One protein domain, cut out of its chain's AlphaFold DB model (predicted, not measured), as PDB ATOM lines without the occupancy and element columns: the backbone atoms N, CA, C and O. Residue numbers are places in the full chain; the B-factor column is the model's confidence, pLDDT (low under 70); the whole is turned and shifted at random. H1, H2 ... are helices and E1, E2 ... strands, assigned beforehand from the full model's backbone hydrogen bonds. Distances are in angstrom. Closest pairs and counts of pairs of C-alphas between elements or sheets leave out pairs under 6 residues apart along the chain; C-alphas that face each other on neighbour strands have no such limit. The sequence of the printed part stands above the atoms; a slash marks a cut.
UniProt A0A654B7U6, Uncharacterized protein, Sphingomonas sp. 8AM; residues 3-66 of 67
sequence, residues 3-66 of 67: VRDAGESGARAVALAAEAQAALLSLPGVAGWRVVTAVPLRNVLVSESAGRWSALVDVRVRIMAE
ATOM      1  N   VAL A   3     223.853 238.754 247.015       87.75
ATOM      2  CA  VAL A   3     224.535 237.908 248.001       87.75
ATOM      3  C   VAL A   3     225.032 236.666 247.275       87.75
ATOM      4  O   VAL A   3     224.232 235.924 246.708       87.75
ATOM      5  N   ARG A   4     226.349 236.459 247.266       89.31
ATOM      6  CA  ARG A   4     226.984 235.302 246.626       89.31
ATOM      7  C   ARG A   4     227.439 234.326 247.695       89.31
ATOM      8  O   ARG A   4     228.164 234.724 248.603       89.31
ATOM      9  N   ASP A   5     227.041 233.070 247.554       86.88
ATOM     10  CA  ASP A   5     227.471 231.985 248.426       86.88
ATOM     11  C   ASP A   5     228.160 230.888 247.608       86.88
ATOM     12  O   ASP A   5     227.609 230.347 246.644       86.88
ATOM     13  N   ALA A   6     229.387 230.575 248.021       79.88
ATOM     14  CA  ALA A   6     230.162 229.426 247.571       79.88
ATOM     15  C   ALA A   6     230.365 228.503 248.778       79.88
ATOM     16  O   ALA A   6     231.483 228.337 249.260       79.88
ATOM     17  N   GLY A   7     229.258 228.035 249.354       66.19
ATOM     18  CA  GLY A   7     229.261 227.493 250.707       66.19
ATOM     19  C   GLY A   7     228.674 226.104 250.819       66.19
ATOM     20  O   GLY A   7     229.333 225.229 251.357       66.19
ATOM     21  N   GLU A   8     227.451 225.881 250.343       68.12
ATOM     22  CA  GLU A   8     226.737 224.645 250.707       68.12
ATOM     23  C   GLU A   8     225.491 224.407 249.861       68.12
ATOM     24  O   GLU A   8     225.363 223.398 249.170       68.12
ATOM     25  N   SER A   9     224.524 225.322 249.949       81.44
ATOM     26  CA  SER A   9     223.173 225.086 249.456       81.44
ATOM     27  C   SER A   9     222.430 226.393 249.214       81.44
ATOM     28  O   SER A   9     222.693 227.413 249.853       81.44
ATOM     29  N   GLY A  10     221.425 226.339 248.340       85.94
ATOM     30  CA  GLY A  10     220.540 227.477 248.099       85.94
ATOM     31  C   GLY A  10     219.821 227.957 249.366       85.94
ATOM     32  O   GLY A  10     219.553 229.147 249.492       85.94
ATOM     33  N   ALA A  11     219.572 227.073 250.341       89.81
ATOM     34  CA  ALA A  11     218.917 227.429 251.601       89.81
ATOM     35  C   ALA A  11     219.749 228.413 252.439       89.81
ATOM     36  O   ALA A  11     219.206 229.374 252.984       89.81
ATOM     37  N   ARG A  12     221.072 228.226 252.488       89.69
ATOM     38  CA  ARG A  12     221.973 229.158 253.177       89.69
ATOM     39  C   ARG A  12     222.024 230.514 252.473       89.69
ATOM     40  O   ARG A  12     221.935 231.542 253.137       89.69
ATOM     41  N   ALA A  13     222.091 230.525 251.140       91.94
ATOM     42  CA  ALA A  13     222.041 231.763 250.360       91.94
ATOM     43  C   ALA A  13     220.732 232.542 250.593       91.94
ATOM     44  O   ALA A  13     220.755 233.768 250.683       91.94
ATOM     45  N   VAL A  14     219.602 231.844 250.756       93.00
ATOM     46  CA  VAL A  14     218.312 232.452 251.125       93.00
ATOM     47  C   VAL A  14     218.346 233.049 252.531       93.00
ATOM     48  O   VAL A  14     217.886 234.175 252.708       93.00
ATOM     49  N   ALA A  15     218.903 232.342 253.516       93.75
ATOM     50  CA  ALA A  15     219.017 232.854 254.883       93.75
ATOM     51  C   ALA A  15     219.873 234.133 254.941       93.75
ATOM     52  O   ALA A  15     219.421 235.152 255.462       93.75
ATOM     53  N   LEU A  16     221.048 234.123 254.299       93.25
ATOM     54  CA  LEU A  16     221.918 235.301 254.199       93.25
ATOM     55  C   LEU A  16     221.229 236.468 253.475       93.25
ATOM     56  O   LEU A  16     221.357 237.621 253.879       93.25
ATOM     57  N   ALA A  17     220.467 236.185 252.416       95.06
ATOM     58  CA  ALA A  17     219.689 237.202 251.716       95.06
ATOM     59  C   ALA A  17     218.584 237.809 252.595       95.06
ATOM     60  O   ALA A  17     218.347 239.014 252.524       95.06
ATOM     61  N   ALA A  18     217.931 237.005 253.438       95.44
ATOM     62  CA  ALA A  18     216.913 237.480 254.369       95.44
ATOM     63  C   ALA A  18     217.508 238.394 255.455       95.44
ATOM     64  O   ALA A  18     216.952 239.459 255.721       95.44
ATOM     65  N   GLU A  19     218.661 238.029 256.024       96.00
ATOM     66  CA  GLU A  19     219.398 238.879 256.970       96.00
ATOM     67  C   GLU A  19     219.814 240.204 256.323       96.00
ATOM     68  O   GLU A  19     219.601 241.281 256.883       96.00
ATOM     69  N   ALA A  20     220.336 240.138 255.098       94.62
ATOM     70  CA  ALA A  20     220.743 241.322 254.360       94.62
ATOM     71  C   ALA A  20     219.545 242.227 254.015       94.62
ATOM     72  O   ALA A  20     219.640 243.450 254.125       94.62
ATOM     73  N   GLN A  21     218.391 241.651 253.655       96.94
ATOM     74  CA  GLN A  21     217.154 242.411 253.481       96.94
ATOM     75  C   GLN A  21     216.729 243.085 254.788       96.94
ATOM     76  O   GLN A  21     216.387 244.264 254.771       96.94
ATOM     77  N   ALA A  22     216.748 242.367 255.913       96.25
ATOM     78  CA  ALA A  22     216.367 242.925 257.206       96.25
ATOM     79  C   ALA A  22     217.243 244.131 257.579       96.25
ATOM     80  O   ALA A  22     216.708 245.162 257.979       96.25
ATOM     81  N   ALA A  23     218.557 244.040 257.352       94.62
ATOM     82  CA  ALA A  23     219.484 245.152 257.556       94.62
ATOM     83  C   ALA A  23     219.193 246.353 256.634       94.62
ATOM     84  O   ALA A  23     219.267 247.500 257.067       94.62
ATOM     85  N   LEU A  24     218.820 246.111 255.371       92.69
ATOM     86  CA  LEU A  24     218.419 247.179 254.448       92.69
ATOM     87  C   LEU A  24     217.126 247.878 254.891       92.69
ATOM     88  O   LEU A  24     216.982 249.086 254.716       92.69
ATOM     89  N   LEU A  25     216.177 247.127 255.454       95.38
ATOM     90  CA  LEU A  25     214.909 247.670 255.944       95.38
ATOM     91  C   LEU A  25     215.058 248.433 257.266       95.38
ATOM     92  O   LEU A  25     214.203 249.257 257.581       95.38
ATOM     93  N   SER A  26     216.135 248.190 258.013       94.88
ATOM     94  CA  SER A  26     216.474 248.905 259.245       94.88
ATOM     95  C   SER A  26     217.546 249.982 259.054       94.88
ATOM     96  O   SER A  26     218.095 250.471 260.043       94.88
ATOM     97  N   LEU A  27     217.846 250.364 257.804       89.88
ATOM     98  CA  LEU A  27     218.845 251.388 257.518       89.88
ATOM     99  C   LEU A  27     218.526 252.686 258.273       89.88
ATOM    100  O   LEU A  27     217.429 253.233 258.114       89.88
ATOM    101  N   PRO A  28     219.479 253.208 259.063       89.75
ATOM    102  CA  PRO A  28     219.322 254.520 259.660       89.75
ATOM    103  C   PRO A  28     219.389 255.607 258.577       89.75
ATOM    104  O   PRO A  28     219.840 255.374 257.452       89.75
ATOM    105  N   GLY A  29     218.968 256.822 258.937       88.94
ATOM    106  CA  GLY A  29     219.315 258.012 258.161       88.94
ATOM    107  C   GLY A  29     220.833 258.158 258.008       88.94
ATOM    108  O   GLY A  29     221.617 257.602 258.779       88.94
ATOM    109  N   VAL A  30     221.247 258.917 257.002       88.06
ATOM    110  CA  VAL A  30     222.644 259.318 256.790       88.06
ATOM    111  C   VAL A  30     222.718 260.836 256.909       88.06
ATOM    112  O   VAL A  30     221.723 261.498 256.660       88.06
ATOM    113  N   ALA A  31     223.854 261.401 257.315       90.81
ATOM    114  CA  ALA A  31     223.933 262.819 257.690       90.81
ATOM    115  C   ALA A  31     223.277 263.765 256.658       90.81
ATOM    116  O   ALA A  31     223.679 263.785 255.491       90.81
ATOM    117  N   GLY A  32     222.269 264.532 257.099       93.50
ATOM    118  CA  GLY A  32     221.496 265.453 256.260       93.50
ATOM    119  C   GLY A  32     220.367 264.797 255.456       93.50
ATOM    120  O   GLY A  32     219.713 265.477 254.668       93.50
ATOM    121  N   TRP A  33     220.131 263.492 255.625       95.19
ATOM    122  CA  TRP A  33     219.124 262.713 254.907       95.19
ATOM    123  C   TRP A  33     218.469 261.660 255.802       95.19
ATOM    124  O   TRP A  33     219.068 260.648 256.177       95.19
ATOM    125  N   ARG A  34     217.168 261.805 256.027       94.62
ATOM    126  CA  ARG A  34     216.375 260.795 256.728       94.62
ATOM    127  C   ARG A  34     215.801 259.761 255.768       94.62
ATOM    128  O   ARG A  34     215.314 260.100 254.685       94.62
ATOM    129  N   VAL A  35     215.780 258.499 256.194       95.38
ATOM    130  CA  VAL A  35     215.012 257.442 255.522       95.38
ATOM    131  C   VAL A  35     213.530 257.633 255.848       95.38
ATOM    132  O   VAL A  35     213.134 257.657 257.008       95.38
ATOM    133  N   VAL A  36     212.705 257.782 254.814       95.50
ATOM    134  CA  VAL A  36     211.246 257.946 254.924       95.50
ATOM    135  C   VAL A  36     210.546 256.598 254.799       95.50
ATOM    136  O   VAL A  36     209.643 256.290 255.569       95.50
ATOM    137  N   THR A  37     210.955 255.791 253.820       95.50
ATOM    138  CA  THR A  37     210.468 254.420 253.643       95.50
ATOM    139  C   THR A  37     211.579 253.521 253.118       95.50
ATOM    140  O   THR A  37     212.420 253.956 252.332       95.50
ATOM    141  N   ALA A  38     211.545 252.247 253.500       96.50
ATOM    142  CA  ALA A  38     212.311 251.174 252.881       96.50
ATOM    143  C   ALA A  38     211.345 250.018 252.605       96.50
ATOM    144  O   ALA A  38     210.688 249.532 253.524       96.50
ATOM    145  N   VAL A  39     211.190 249.621 251.339       96.81
ATOM    146  CA  VAL A  39     210.227 248.581 250.941       96.81
ATOM    147  C   VAL A  39     210.896 247.500 250.093       96.81
ATOM    148  O   VAL A  39     211.604 247.839 249.139       96.81
ATOM    149  N   PRO A  40     210.687 246.207 250.402       96.62
ATOM    150  CA  PRO A  40     211.171 245.129 249.553       96.62
ATOM    151  C   PRO A  40     210.395 245.130 248.233       96.62
ATOM    152  O   PRO A  40     209.187 245.365 248.207       96.62
ATOM    153  N   LEU A  41     211.093 244.880 247.130       96.88
ATOM    154  CA  LEU A  41     210.501 244.804 245.796       96.88
ATOM    155  C   LEU A  41     210.549 243.386 245.237       96.88
ATOM    156  O   LEU A  41     209.554 242.885 244.721       96.88
ATOM    157  N   ARG A  42     211.724 242.758 245.295       94.00
ATOM    158  CA  ARG A  42     212.003 241.494 244.616       94.00
ATOM    159  C   ARG A  42     213.116 240.754 245.336       94.00
ATOM    160  O   ARG A  42     214.159 241.345 245.596       94.00
ATOM    161  N   ASN A  43     212.929 239.444 245.496       93.69
ATOM    162  CA  ASN A  43     213.990 238.508 245.850       93.69
ATOM    163  C   ASN A  43     214.067 237.389 244.812       93.69
ATOM    164  O   ASN A  43     213.035 236.865 244.395       93.69
ATOM    165  N   VAL A  44     215.274 237.024 244.385       95.69
ATOM    166  CA  VAL A  44     215.491 235.927 243.427       95.69
ATOM    167  C   VAL A  44     216.693 235.107 243.857       95.69
ATOM    168  O   VAL A  44     217.749 235.674 244.101       95.69
ATOM    169  N   LEU A  45     216.553 233.785 243.884       94.69
ATOM    170  CA  LEU A  45     217.667 232.858 244.047       94.69
ATOM    171  C   LEU A  45     218.030 232.257 242.684       94.69
ATOM    172  O   LEU A  45     217.160 231.763 241.969       94.69
ATOM    173  N   VAL A  46     219.313 232.283 242.343       94.31
ATOM    174  CA  VAL A  46     219.868 231.757 241.096       94.31
ATOM    175  C   VAL A  46     220.956 230.742 241.428       94.31
ATOM    176  O   VAL A  46     221.863 231.033 242.207       94.31
ATOM    177  N   SER A  47     220.868 229.556 240.826       92.25
ATOM    178  CA  SER A  47     221.975 228.598 240.797       92.25
ATOM    179  C   SER A  47     222.918 228.980 239.660       92.25
ATOM    180  O   SER A  47     222.494 229.018 238.505       92.25
ATOM    181  N   GLU A  48     224.173 229.293 239.974       89.75
ATOM    182  CA  GLU A  48     225.189 229.620 238.962       89.75
ATOM    183  C   GLU A  48     225.945 228.368 238.498       89.75
ATOM    184  O   GLU A  48     226.355 228.260 237.344       89.75
ATOM    185  N   SER A  49     226.135 227.413 239.409       87.88
ATOM    186  CA  SER A  49     226.658 226.071 239.150       87.88
ATOM    187  C   SER A  49     226.434 225.187 240.379       87.88
ATOM    188  O   SER A  49     225.979 225.662 241.420       87.88
ATOM    189  N   ALA A  50     226.857 223.920 240.321       86.31
ATOM    190  CA  ALA A  50     226.916 223.067 241.509       86.31
ATOM    191  C   ALA A  50     227.647 223.783 242.665       86.31
ATOM    192  O   ALA A  50     228.769 224.261 242.490       86.31
ATOM    193  N   GLY A  51     226.969 223.909 243.810       87.62
ATOM    194  CA  GLY A  51     227.495 224.550 245.021       87.62
ATOM    195  C   GLY A  51     227.664 226.075 244.970       87.62
ATOM    196  O   GLY A  51     228.162 226.636 245.942       87.62
ATOM    197  N   ARG A  52     227.268 226.759 243.884       90.62
ATOM    198  CA  ARG A  52     227.358 228.226 243.769       90.62
ATOM    199  C   ARG A  52     225.989 228.850 243.566       90.62
ATOM    200  O   ARG A  52     225.300 228.551 242.588       90.62
ATOM    201  N   TRP A  53     225.637 229.753 244.470       93.75
ATOM    202  CA  TRP A  53     224.333 230.398 244.501       93.75
ATOM    203  C   TRP A  53     224.470 231.912 244.592       93.75
ATOM    204  O   TRP A  53     225.309 232.437 245.324       93.75
ATOM    205  N   SER A  54     223.585 232.603 243.884       94.06
ATOM    206  CA  SER A  54     223.420 234.048 243.962       94.06
ATOM    207  C   SER A  54     221.991 234.377 244.355       94.06
ATOM    208  O   SER A  54     221.047 233.989 243.669       94.06
ATOM    209  N   ALA A  55     221.822 235.119 245.442       94.62
ATOM    210  CA  ALA A  55     220.544 235.679 245.843       94.62
ATOM    211  C   ALA A  55     220.527 237.186 245.565       94.62
ATOM    212  O   ALA A  55     221.395 237.933 246.012       94.62
ATOM    213  N   LEU A  56     219.540 237.646 244.808       95.81
ATOM    214  CA  LEU A  56     219.276 239.055 244.555       95.81
ATOM    215  C   LEU A  56     218.214 239.543 245.534       95.81
ATOM    216  O   LEU A  56     217.175 238.901 245.661       95.81
ATOM    217  N   VAL A  57     218.480 240.680 246.174       96.75
ATOM    218  CA  VAL A  57     217.570 241.389 247.082       96.75
ATOM    219  C   VAL A  57     217.439 242.826 246.602       96.75
ATOM    220  O   VAL A  57     218.414 243.585 246.630       96.75
ATOM    221  N   ASP A  58     216.238 243.204 246.181       97.06
ATOM    222  CA  ASP A  58     215.923 244.552 245.724       97.06
ATOM    223  C   ASP A  58     215.012 245.244 246.738       97.06
ATOM    224  O   ASP A  58     213.892 244.804 247.001       97.06
ATOM    225  N   VAL A  59     215.496 246.360 247.286       96.75
ATOM    226  CA  VAL A  59     214.772 247.221 248.228       96.75
ATOM    227  C   VAL A  59     214.759 248.634 247.661       96.75
ATOM    228  O   VAL A  59     215.787 249.144 247.215       96.75
ATOM    229  N   ARG A  60     213.596 249.286 247.683       96.94
ATOM    230  CA  ARG A  60     213.473 250.711 247.370       96.94
ATOM    231  C   ARG A  60     213.524 251.507 248.660       96.94
ATOM    232  O   ARG A  60     212.646 251.351 249.505       96.94
ATOM    233  N   VAL A  61     214.506 252.394 248.763       95.31
ATOM    234  CA  VAL A  61     214.644 253.329 249.881       95.31
ATOM    235  C   VAL A  61     214.276 254.728 249.397       95.31
ATOM    236  O   VAL A  61     214.790 255.193 248.379       95.31
ATOM    237  N   ARG A  62     213.365 255.395 250.105       96.12
ATOM    238  CA  ARG A  62     213.036 256.805 249.898       96.12
ATOM    239  C   ARG A  62     213.698 257.622 250.992       96.12
ATOM    240  O   ARG A  62     213.448 257.372 252.167       96.12
ATOM    241  N   ILE A  63     214.480 258.614 250.591       95.75
ATOM    242  CA  ILE A  63     215.134 259.557 251.498       95.75
ATOM    243  C   ILE A  63     214.585 260.970 251.300       95.75
ATOM    244  O   ILE A  63     214.026 261.291 250.249       95.75
ATOM    245  N   MET A  64     214.726 261.797 252.326       96.94
ATOM    246  CA  MET A  64     214.375 263.215 252.322       96.94
ATOM    247  C   MET A  64     215.478 263.983 253.043       96.94
ATOM    248  O   MET A  64     216.033 263.451 254.001       96.94
ATOM    249  N   ALA A  65     215.790 265.195 252.585       96.31
ATOM    250  CA  ALA A  65     216.736 266.058 253.283       96.31
ATOM    251  C   ALA A  65     216.232 266.356 254.706       96.31
ATOM    252  O   ALA A  65     215.022 266.451 254.931       96.31
ATOM    253  N   GLU A  66     217.155 266.429 255.654       89.25
ATOM    254  CA  GLU A  66     216.885 266.936 257.000       89.25
ATOM    255  C   GLU A  66     216.990 268.468 256.980       89.25
ATOM    256  O   GLU A  66     217.826 269.008 256.253       89.25
TER     257      GLU A  66
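What this domain is: This is residues 3 to 66 of the 67 residues of an uncharacterized protein of Sphingomonas sp. 8AM (UniProt A0A654B7U6). A long, narrow hairpin of two strands, E2 and E3, makes the length of this rod-shaped domain; the one helix, H1, packs lengthwise on one face, and the short strand E1 adds a third strand beside E3 near the hairpin's turn. The printed part has 64 residues, with one named helix and three named strands in the order E1, H1, E2, E3. The sheet runs E1, E3, E2, antiparallel throughout, and the class is mixed, helices and strands. The whole is loose, with a radius of gyration of the C-alphas of 14.4 A, and spans 48 by 17 by 13 A.

How they stand to each other: E3, residues 52 to 65, is the inner strand of the sheet. E2, residues 33 to 49, is an edge strand and forms a hairpin with E3, antiparallel at 167 degrees; N 46 and O 54 are within hydrogen-bond range at 2.8 A, as are N 34 and O 64 at 2.8 A. E2 bends by 82 degrees at residue 36. E1, residues 3 to 5, is the other edge strand, antiparallel to E3 at 161 degrees, with N 3 and O 55 2.8 A apart. H1, residues 10 to 25, is on the sheet at a height of 6.8 A, making two layers, a helix on one face of a sheet. It lies over E3 and runs along the strands, at 7 degrees to E3 on the local plane. The closest C-alphas of H1 and E3 are those of Gly 10 and Trp 53, 6.0 A apart; those of H1 and E2 are Leu 25 and Ala 38, 5.3 A. E1, H1 and E2 form a split strand-helix-strand unit, two strands running the same way with E3 between them, and its crossover is right-handed. In H1 every O i to N i+4 pair is within hydrogen-bond range.

Where its parts are: E2 is 40.6 A long and E3 40.4 A, ending with C-alpha 65 at (216.736, 266.058, 253.283). H1 is 22.4 A long, from C-alpha 10 at (220.540, 227.477, 248.099). E1 is 6.6 A long, from C-alpha 3 at (224.535, 237.908, 248.001).

The domain as a whole: The two C-alphas farthest apart, of Ala 50 and Glu 66, are 47.6 A apart. The printed part has no cut and no long link. Residues 7 to 8 have pLDDT under 70.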